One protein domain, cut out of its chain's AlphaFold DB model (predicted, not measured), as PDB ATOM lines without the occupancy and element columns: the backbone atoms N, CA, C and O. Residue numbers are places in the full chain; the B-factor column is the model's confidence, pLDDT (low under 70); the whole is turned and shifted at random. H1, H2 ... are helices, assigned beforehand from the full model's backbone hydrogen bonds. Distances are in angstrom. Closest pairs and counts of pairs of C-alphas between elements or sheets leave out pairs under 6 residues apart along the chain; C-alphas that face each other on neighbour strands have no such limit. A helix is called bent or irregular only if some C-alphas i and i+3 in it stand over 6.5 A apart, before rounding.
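Overview. This is residues 2 to 70 of the 70 residues of an uncharacterized protein of Hydrogenoanaerobacterium saccharovorans (UniProt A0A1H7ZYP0). Two long helices, H1 and H2, lie side by side as a helical hairpin in contact near the turn, and residues 55 to 70, with the short helix H3, stick out from it as a free arm. The arm makes much of the length, and the whole is flat, spanning 55 by 34 by 10 A. The printed part has 69 residues with three named helices, in the order H1, H2, H3, and no named strand; the class is all helix. It is extended, with a radius of gyration of the C-alphas of 17.6 A.

Along the chain. Begin at C-alpha 2, at (191.061, 148.951, 135.784), where H1 starts; it takes in residues 2 to 24 and measures 32.8 A from first to last C-alpha. Near residue 16 you will find a kink of 26 degrees in it. H1 is neither bent nor irregular, but only just: C-alphas 17 and 20 are 6.2 A apart. Next find C-alpha 28 at (175.473, 179.209, 137.595); from there H2 runs through residues 28 to 49, over 31.2 A. H3 takes in residues 57 to 68, 16.5 A long, and ends at C-alpha 68, at (148.249, 149.467, 150.601).

Arrangement. Look first at the hairpin of H1 and H2, which touch, with 7 pairs of C-alphas within 8 A. The closest C-alphas of the two are those of Leu 22 and Phe 31, 5.9 A apart. H1 touches H2 with residues 19 to 23 alone, and H2 touches H1 with residues 28 to 35 alone. Their lines stand at a shallow tilt of 7 degrees, they run opposite ways, and their centres are 11.5 A apart. Further along, H3 touches no helix: it is apart from H1 and apart from H2. In the backbones of H2 and H3 every O i to N i+4 pair is within hydrogen-bond range; in H1 it is 17 of 19.

Size, cuts and confidence. Read from residue 2 to residue 70, the chain's last, and you will meet no cut in the printed part. The link from H1 to H2, 3 residues, is tight; the link from H2 to H3, 7 residues, is short. Residues 24 to 29 stand free, and so do residues 55 to 70, of which 57 to 68 belong to H3. Without these stretches the body has 47 residues and spans 35 by 22 by 6 A. The two C-alphas farthest apart are those of Arg 24 and Lys 70, at 55.5 A. In the B-factor column the mean pLDDT of the printed part is 75.9; look for values under 70 at residues 51 to 66 and 68 to 70, where the model's confidence is low.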
ATOM      1  N   LEU A   2     190.830 148.286 137.080       73.94
ATOM      2  CA  LEU A   2     191.061 148.951 135.784       73.94
ATOM      3  C   LEU A   2     189.821 149.687 135.229       73.94
ATOM      4  O   LEU A   2     189.927 150.837 134.820       73.94
ATOM      5  N   PHE A   3     188.633 149.082 135.335       73.31
ATOM      6  CA  PHE A   3     187.362 149.745 135.001       73.31
ATOM      7  C   PHE A   3     187.114 151.031 135.804       73.31
ATOM      8  O   PHE A   3     186.634 152.012 135.253       73.31
ATOM      9  N   PHE A   4     187.480 151.048 137.087       75.06
ATOM     10  CA  PHE A   4     187.284 152.204 137.966       75.06
ATOM     11  C   PHE A   4     188.162 153.387 137.540       75.06
ATOM     12  O   PHE A   4     187.707 154.526 137.510       75.06
ATOM     13  N   ILE A   5     189.408 153.098 137.158       80.38
ATOM     14  CA  ILE A   5     190.374 154.094 136.676       80.38
ATOM     15  C   ILE A   5     189.901 154.699 135.351       80.38
ATOM     16  O   ILE A   5     189.914 155.917 135.188       80.38
ATOM     17  N   LEU A   6     189.431 153.855 134.425       80.75
ATOM     18  CA  LEU A   6     188.909 154.297 133.131       80.75
ATOM     19  C   LEU A   6     187.692 155.219 133.304       80.75
ATOM     20  O   LEU A   6     187.588 156.248 132.639       80.75
ATOM     21  N   PHE A   7     186.815 154.888 134.254       78.69
ATOM     22  CA  PHE A   7     185.665 155.716 134.618       78.69
ATOM     23  C   PHE A   7     186.066 157.081 135.172       78.69
ATOM     24  O   PHE A   7     185.484 158.093 134.791       78.69
ATOM     25  N   LEU A   8     187.070 157.117 136.047       80.62
ATOM     26  CA  LEU A   8     187.551 158.349 136.672       80.62
ATOM     27  C   LEU A   8     188.137 159.308 135.624       80.62
ATOM     28  O   LEU A   8     187.846 160.506 135.641       80.62
ATOM     29  N   ILE A   9     188.884 158.770 134.655       86.00
ATOM     30  CA  ILE A   9     189.402 159.533 133.512       86.00
ATOM     31  C   ILE A   9     188.252 160.085 132.664       86.00
ATOM     32  O   ILE A   9     188.237 161.279 132.366       86.00
ATOM     33  N   LEU A  10     187.261 159.254 132.324       84.19
ATOM     34  CA  LEU A  10     186.116 159.675 131.513       84.19
ATOM     35  C   LEU A  10     185.326 160.808 132.192       84.19
ATOM     36  O   LEU A  10     184.997 161.804 131.551       84.19
ATOM     37  N   TYR A  11     185.092 160.694 133.504       81.50
ATOM     38  CA  TYR A  11     184.413 161.725 134.295       81.50
ATOM     39  C   TYR A  11     185.199 163.033 134.349       81.50
ATOM     40  O   TYR A  11     184.622 164.113 134.244       81.50
ATOM     41  N   THR A  12     186.523 162.940 134.477       81.44
ATOM     42  CA  THR A  12     187.407 164.111 134.495       81.44
ATOM     43  C   THR A  12     187.376 164.840 133.154       81.44
ATOM     44  O   THR A  12     187.296 166.067 133.128       81.44
ATOM     45  N   ILE A  13     187.376 164.100 132.038       87.56
ATOM     46  CA  ILE A  13     187.262 164.682 130.695       87.56
ATOM     47  C   ILE A  13     185.927 165.417 130.558       87.56
ATOM     48  O   ILE A  13     185.940 166.590 130.208       87.56
ATOM     49  N   ILE A  14     184.807 164.777 130.915       83.38
ATOM     50  CA  ILE A  14     183.467 165.390 130.858       83.38
ATOM     51  C   ILE A  14     183.402 166.649 131.732       83.38
ATOM     52  O   ILE A  14     182.898 167.687 131.308       83.38
ATOM     53  N   PHE A  15     183.960 166.599 132.941       81.62
ATOM     54  CA  PHE A  15     183.995 167.753 133.833       81.62
ATOM     55  C   PHE A  15     184.759 168.936 133.211       81.62
ATOM     56  O   PHE A  15     184.315 170.081 133.282       81.62
ATOM     57  N   ILE A  16     185.892 168.676 132.559       83.00
ATOM     58  CA  ILE A  16     186.691 169.729 131.923       83.00
ATOM     59  C   ILE A  16     186.020 170.232 130.636       83.00
ATOM     60  O   ILE A  16     186.002 171.437 130.397       83.00
ATOM     61  N   THR A  17     185.450 169.355 129.808       83.50
ATOM     62  CA  THR A  17     184.877 169.750 128.513       83.50
ATOM     63  C   THR A  17     183.522 170.429 128.639       83.50
ATOM     64  O   THR A  17     183.274 171.384 127.911       83.50
ATOM     65  N   ASP A  18     182.663 169.981 129.555       77.88
ATOM     66  CA  ASP A  18     181.296 170.498 129.696       77.88
ATOM     67  C   ASP A  18     181.183 171.530 130.816       77.88
ATOM     68  O   ASP A  18     180.576 172.594 130.658       77.88
ATOM     69  N   LEU A  19     181.808 171.255 131.960       74.81
ATOM     70  CA  LEU A  19     181.579 172.045 133.161       74.81
ATOM     71  C   LEU A  19     182.423 173.326 133.205       74.81
ATOM     72  O   LEU A  19     181.942 174.382 133.629       74.81
ATOM     73  N   MET A  20     183.665 173.267 132.713       76.88
ATOM     74  CA  MET A  20     184.566 174.422 132.625       76.88
ATOM     75  C   MET A  20     184.033 175.557 131.726       76.88
ATOM     76  O   MET A  20     184.063 176.717 132.163       76.88
ATOM     77  N   PRO A  21     183.507 175.308 130.506       78.88
ATOM     78  CA  PRO A  21     182.910 176.376 129.707       78.88
ATOM     79  C   PRO A  21     181.589 176.886 130.294       78.88
ATOM     80  O   PRO A  21     181.310 178.083 130.177       78.88
ATOM     81  N   LEU A  22     180.798 176.037 130.964       77.88
ATOM     82  CA  LEU A  22     179.578 176.463 131.664       77.88
ATOM     83  C   LEU A  22     179.885 177.444 132.801       77.88
ATOM     84  O   LEU A  22     179.209 178.469 132.937       77.88
ATOM     85  N   TYR A  23     180.941 177.164 133.573       73.56
ATOM     86  CA  TYR A  23     181.434 178.064 134.614       73.56
ATOM     87  C   TYR A  23     181.881 179.407 134.020       73.56
ATOM     88  O   TYR A  23     181.481 180.470 134.499       73.56
ATOM     89  N   ARG A  24     182.632 179.379 132.907       77.62
ATOM     90  CA  ARG A  24     183.050 180.601 132.194       77.62
ATOM     91  C   ARG A  24     181.880 181.418 131.645       77.62
ATOM     92  O   ARG A  24     181.949 182.643 131.661       77.62
ATOM     93  N   LYS A  25     180.796 180.775 131.200       83.38
ATOM     94  CA  LYS A  25     179.583 181.450 130.706       83.38
ATOM     95  C   LYS A  25     178.700 182.040 131.820       83.38
ATOM     96  O   LYS A  25     177.630 182.559 131.513       83.38
ATOM     97  N   LYS A  26     179.123 181.980 133.097       73.81
ATOM     98  CA  LYS A  26     178.374 182.454 134.282       73.81
ATOM     99  C   LYS A  26     176.944 181.899 134.376       73.81
ATOM    100  O   LYS A  26     176.083 182.484 135.031       73.81
ATOM    101  N   GLN A  27     176.674 180.749 133.760       77.19
ATOM    102  CA  GLN A  27     175.373 180.092 133.858       77.19
ATOM    103  C   GLN A  27     175.317 179.222 135.117       77.19
ATOM    104  O   GLN A  27     175.238 177.998 135.051       77.19
ATOM    105  N   SER A  28     175.357 179.867 136.285       72.94
ATOM    106  CA  SER A  28     175.473 179.209 137.595       72.94
ATOM    107  C   SER A  28     174.348 178.209 137.875       72.94
ATOM    108  O   SER A  28     174.580 177.188 138.515       72.94
ATOM    109  N   LYS A  29     173.138 178.469 137.356       77.25
ATOM    110  CA  LYS A  29     171.993 177.553 137.478       77.25
ATOM    111  C   LYS A  29     172.211 176.264 136.682       77.25
ATOM    112  O   LYS A  29     172.053 175.181 137.232       77.25
ATOM    113  N   ALA A  30     172.616 176.383 135.418       77.06
ATOM    114  CA  ALA A  30     172.904 175.231 134.566       77.06
ATOM    115  C   ALA A  30     174.110 174.440 135.093       77.06
ATOM    116  O   ALA A  30     174.065 173.218 135.154       77.06
ATOM    117  N   PHE A  31     175.144 175.141 135.571       79.88
ATOM    118  CA  PHE A  31     176.316 174.529 136.196       79.88
ATOM    119  C   PHE A  31     175.929 173.699 137.422       79.88
ATOM    120  O   PHE A  31     176.313 172.536 137.514       79.88
ATOM    121  N   GLY A  32     175.117 174.262 138.324       78.81
ATOM    122  CA  GLY A  32     174.631 173.546 139.501       78.81
ATOM    123  C   GLY A  32     173.864 172.276 139.133       78.81
ATOM    124  O   GLY A  32     174.158 171.213 139.671       78.81
ATOM    125  N   VAL A  33     172.941 172.359 138.168       84.00
ATOM    126  CA  VAL A  33     172.170 171.196 137.696       84.00
ATOM    127  C   VAL A  33     173.085 170.122 137.100       84.00
ATOM    128  O   VAL A  33     172.968 168.955 137.471       84.00
ATOM    129  N   CYS A  34     174.037 170.500 136.241       82.31
ATOM    130  CA  CYS A  34     174.997 169.560 135.659       82.31
ATOM    131  C   CYS A  34     175.871 168.882 136.722       82.31
ATOM    132  O   CYS A  34     176.074 167.672 136.650       82.31
ATOM    133  N   VAL A  35     176.347 169.626 137.728       82.88
ATOM    134  CA  VAL A  35     177.113 169.062 138.853       82.88
ATOM    135  C   VAL A  35     176.280 168.052 139.629       82.88
ATOM    136  O   VAL A  35     176.754 166.949 139.879       82.88
ATOM    137  N   VAL A  36     175.039 168.398 139.986       85.44
ATOM    138  CA  VAL A  36     174.164 167.501 140.756       85.44
ATOM    139  C   VAL A  36     173.882 166.211 139.984       85.44
ATOM    140  O   VAL A  36     173.994 165.128 140.555       85.44
ATOM    141  N   ILE A  37     173.580 166.306 138.685       85.44
ATOM    142  CA  ILE A  37     173.345 165.131 137.832       85.44
ATOM    143  C   ILE A  37     174.608 164.266 137.736       85.44
ATOM    144  O   ILE A  37     174.512 163.043 137.849       85.44
ATOM    145  N   MET A  38     175.788 164.878 137.592       84.75
ATOM    146  CA  MET A  38     177.060 164.148 137.604       84.75
ATOM    147  C   MET A  38     177.279 163.415 138.932       84.75
ATOM    148  O   MET A  38     177.549 162.220 138.962       84.75
ATOM    149  N   VAL A  39     177.119 164.100 140.064       85.00
ATOM    150  CA  VAL A  39     177.332 163.478 141.378       85.00
ATOM    151  C   VAL A  39     176.356 162.317 141.602       85.00
ATOM    152  O   VAL A  39     176.774 161.245 142.035       85.00
ATOM    153  N   LEU A  40     175.079 162.480 141.242       84.75
ATOM    154  CA  LEU A  40     174.085 161.405 141.328       84.75
ATOM    155  C   LEU A  40     174.435 160.217 140.424       84.75
ATOM    156  O   LEU A  40     174.372 159.070 140.871       84.75
ATOM    157  N   GLY A  41     174.851 160.478 139.182       83.81
ATOM    158  CA  GLY A  41     175.304 159.438 138.261       83.81
ATOM    159  C   GLY A  41     176.508 158.670 138.807       83.81
ATOM    160  O   GLY A  41     176.529 157.442 138.760       83.81
ATOM    161  N   PHE A  42     177.476 159.374 139.400       84.19
ATOM    162  CA  PHE A  42     178.642 158.759 140.031       84.19
ATOM    163  C   PHE A  42     178.264 157.863 141.221       84.19
ATOM    164  O   PHE A  42     178.818 156.770 141.364       84.19
ATOM    165  N   ILE A  43     177.303 158.284 142.050       84.25
ATOM    166  CA  ILE A  43     176.807 157.491 143.186       84.25
ATOM    167  C   ILE A  43     176.126 156.210 142.695       84.25
ATOM    168  O   ILE A  43     176.478 155.125 143.153       84.25
ATOM    169  N   ILE A  44     175.200 156.312 141.733       83.00
ATOM    170  CA  ILE A  44     174.486 155.150 141.175       83.00
ATOM    171  C   ILE A  44     175.480 154.165 140.557       83.00
ATOM    172  O   ILE A  44     175.431 152.966 140.833       83.00
ATOM    173  N   GLN A  45     176.422 154.674 139.762       78.88
ATOM    174  CA  GLN A  45     177.448 153.851 139.137       78.88
ATOM    175  C   GLN A  45     178.344 153.179 140.186       78.88
ATOM    176  O   GLN A  45     178.670 152.002 140.048       78.88
ATOM    177  N   SER A  46     178.708 153.891 141.256       80.00
ATOM    178  CA  SER A  46     179.468 153.316 142.369       80.00
ATOM    179  C   SER A  46     178.687 152.186 143.038       80.00
ATOM    180  O   SER A  46     179.240 151.107 143.227       80.00
ATOM    181  N   CYS A  47     177.392 152.372 143.315       81.88
ATOM    182  CA  CYS A  47     176.532 151.311 143.842       81.88
ATOM    183  C   CYS A  47     176.514 150.070 142.933       81.88
ATOM    184  O   CYS A  47     176.646 148.957 143.439       81.88
ATOM    185  N   LEU A  48     176.439 150.250 141.607       78.06
ATOM    186  CA  LEU A  48     176.521 149.141 140.647       78.06
ATOM    187  C   LEU A  48     177.874 148.418 140.705       78.06
ATOM    188  O   LEU A  48     177.917 147.191 140.711       78.06
ATOM    189  N   VAL A  49     178.985 149.158 140.778       77.25
ATOM    190  CA  VAL A  49     180.336 148.569 140.809       77.25
ATOM    191  C   VAL A  49     180.615 147.833 142.121       77.25
ATOM    192  O   VAL A  49     181.256 146.783 142.106       77.25
ATOM    193  N   PHE A  50     180.109 148.339 143.247       78.81
ATOM    194  CA  PHE A  50     180.187 147.657 144.543       78.81
ATOM    195  C   PHE A  50     179.151 146.534 144.698       78.81
ATOM    196  O   PHE A  50     179.060 145.939 145.769       78.81
ATOM    197  N   ASN A  51     178.395 146.220 143.636       69.12
ATOM    198  CA  ASN A  51     177.359 145.188 143.624       69.12
ATOM    199  C   ASN A  51     176.313 145.392 144.737       69.12
ATOM    200  O   ASN A  51     175.722 144.444 145.256       69.12
ATOM    201  N   VAL A  52     176.101 146.654 145.125       69.69
ATOM    202  CA  VAL A  52     175.047 147.034 146.057       69.69
ATOM    203  C   VAL A  52     173.737 146.781 145.337       69.69
ATOM    204  O   VAL A  52     173.507 147.294 144.241       69.69
ATOM    205  N   HIS A  53     172.883 145.961 145.938       61.97
ATOM    206  CA  HIS A  53     171.616 145.594 145.335       61.97
ATOM    207  C   HIS A  53     170.699 146.822 145.325       61.97
ATOM    208  O   HIS A  53     170.102 147.175 146.339       61.97
ATOM    209  N   ILE A  54     170.639 147.519 144.190       64.31
ATOM    210  CA  ILE A  54     169.710 148.628 143.983       64.31
ATOM    211  C   ILE A  54     168.346 147.986 143.703       64.31
ATOM    212  O   ILE A  54     168.196 147.343 142.659       64.31
ATOM    213  N   PRO A  55     167.356 148.095 144.610       63.81
ATOM    214  CA  PRO A  55     166.030 147.568 144.337       63.81
ATOM    215  C   PRO A  55     165.475 148.278 143.103       63.81
ATOM    216  O   PRO A  55     165.484 149.507 143.014       63.81
ATOM    217  N   SER A  56     165.019 147.494 142.129       61.06
ATOM    218  CA  SER A  56     164.339 148.038 140.959       61.06
ATOM    219  C   SER A  56     163.141 148.873 141.413       61.06
ATOM    220  O   SER A  56     162.423 148.497 142.335       61.06
ATOM    221  N   ILE A  57     162.864 149.983 140.733       66.00
ATOM    222  CA  ILE A  57     161.652 150.783 140.984       66.00
ATOM    223  C   ILE A  57     160.394 149.896 140.919       66.00
ATOM    224  O   ILE A  57     159.451 150.102 141.680       66.00
ATOM    225  N   ALA A  58     160.419 148.847 140.087       61.34
ATOM    226  CA  ALA A  58     159.359 147.849 140.025       61.34
ATOM    227  C   ALA A  58     159.173 147.088 141.349       61.34
ATOM    228  O   ALA A  58     158.037 146.871 141.757       61.34
ATOM    229  N   SER A  59     160.251 146.717 142.054       64.19
ATOM    230  CA  SER A  59     160.138 146.018 143.341       64.19
ATOM    231  C   SER A  59     159.655 146.941 144.459       64.19
ATOM    232  O   SER A  59     158.906 146.500 145.327       64.19
ATOM    233  N   VAL A  60     160.005 148.229 144.409       65.44
ATOM    234  CA  VAL A  60     159.485 149.241 145.342       65.44
ATOM    235  C   VAL A  60     157.981 149.441 145.145       65.44
ATOM    236  O   VAL A  60     157.237 149.414 146.122       65.44
ATOM    237  N   PHE A  61     157.516 149.565 143.897       66.62
ATOM    238  CA  PHE A  61     156.086 149.688 143.580       66.62
ATOM    239  C   PHE A  61     155.279 148.456 143.994       66.62
ATOM    240  O   PHE A  61     154.188 148.597 144.541       66.62
ATOM    241  N   LEU A  62     155.817 147.255 143.775       65.56
ATOM    242  CA  LEU A  62     155.151 146.003 144.136       65.56
ATOM    243  C   LEU A  62     155.011 145.865 145.661       65.56
ATOM    244  O   LEU A  62     153.964 145.448 146.151       65.56
ATOM    245  N   ASN A  63     156.027 146.293 146.414       66.56
ATOM    246  CA  ASN A  63     156.001 146.287 147.876       66.56
ATOM    247  C   ASN A  63     155.031 147.346 148.440       66.56
ATOM    248  O   ASN A  63     154.286 147.070 149.375       66.56
ATOM    249  N   LEU A  64     154.967 148.531 147.821       66.81
ATOM    250  CA  LEU A  64     153.989 149.577 148.156       66.81
ATOM    251  C   LEU A  64     152.548 149.141 147.861       66.81
ATOM    252  O   LEU A  64     151.667 149.352 148.691       66.81
ATOM    253  N   TYR A  65     152.314 148.492 146.717       67.94
ATOM    254  CA  TYR A  65     151.007 147.931 146.369       67.94
ATOM    255  C   TYR A  65     150.576 146.874 147.391       67.94
ATOM    256  O   TYR A  65     149.464 146.923 147.904       67.94
ATOM    257  N   HIS A  66     151.484 145.970 147.764       64.94
ATOM    258  CA  HIS A  66     151.213 144.943 148.768       64.94
ATOM    259  C   HIS A  66     150.998 145.514 150.186       64.94
ATOM    260  O   HIS A  66     150.357 144.869 151.011       64.94
ATOM    261  N   TYR A  67     151.520 146.709 150.484       70.25
ATOM    262  CA  TYR A  67     151.302 147.399 151.761       70.25
ATOM    263  C   TYR A  67     149.969 148.164 151.808       70.25
ATOM    264  O   TYR A  67     149.354 148.240 152.863       70.25
ATOM    265  N   PHE A  68     149.513 148.718 150.680       69.00
ATOM    266  CA  PHE A  68     148.249 149.467 150.601       69.00
ATOM    267  C   PHE A  68     147.010 148.591 150.380       69.00
ATOM    268  O   PHE A  68     145.910 149.018 150.716       69.00
ATOM    269  N   PHE A  69     147.168 147.405 149.787       61.94
ATOM    270  CA  PHE A  69     146.060 146.504 149.441       61.94
ATOM    271  C   PHE A  69     145.911 145.292 150.380       61.94
ATOM    272  O   PHE A  69     145.221 144.332 150.032       61.94
ATOM    273  N   LYS A  70     146.549 145.327 151.556       52.34
ATOM    274  CA  LYS A  70     146.375 144.349 152.638       52.34
ATOM    275  C   LYS A  70     145.569 144.963 153.775       52.34
ATOM    276  O   LYS A  70     144.747 144.219 154.351       52.34
TER     277      LYS A  70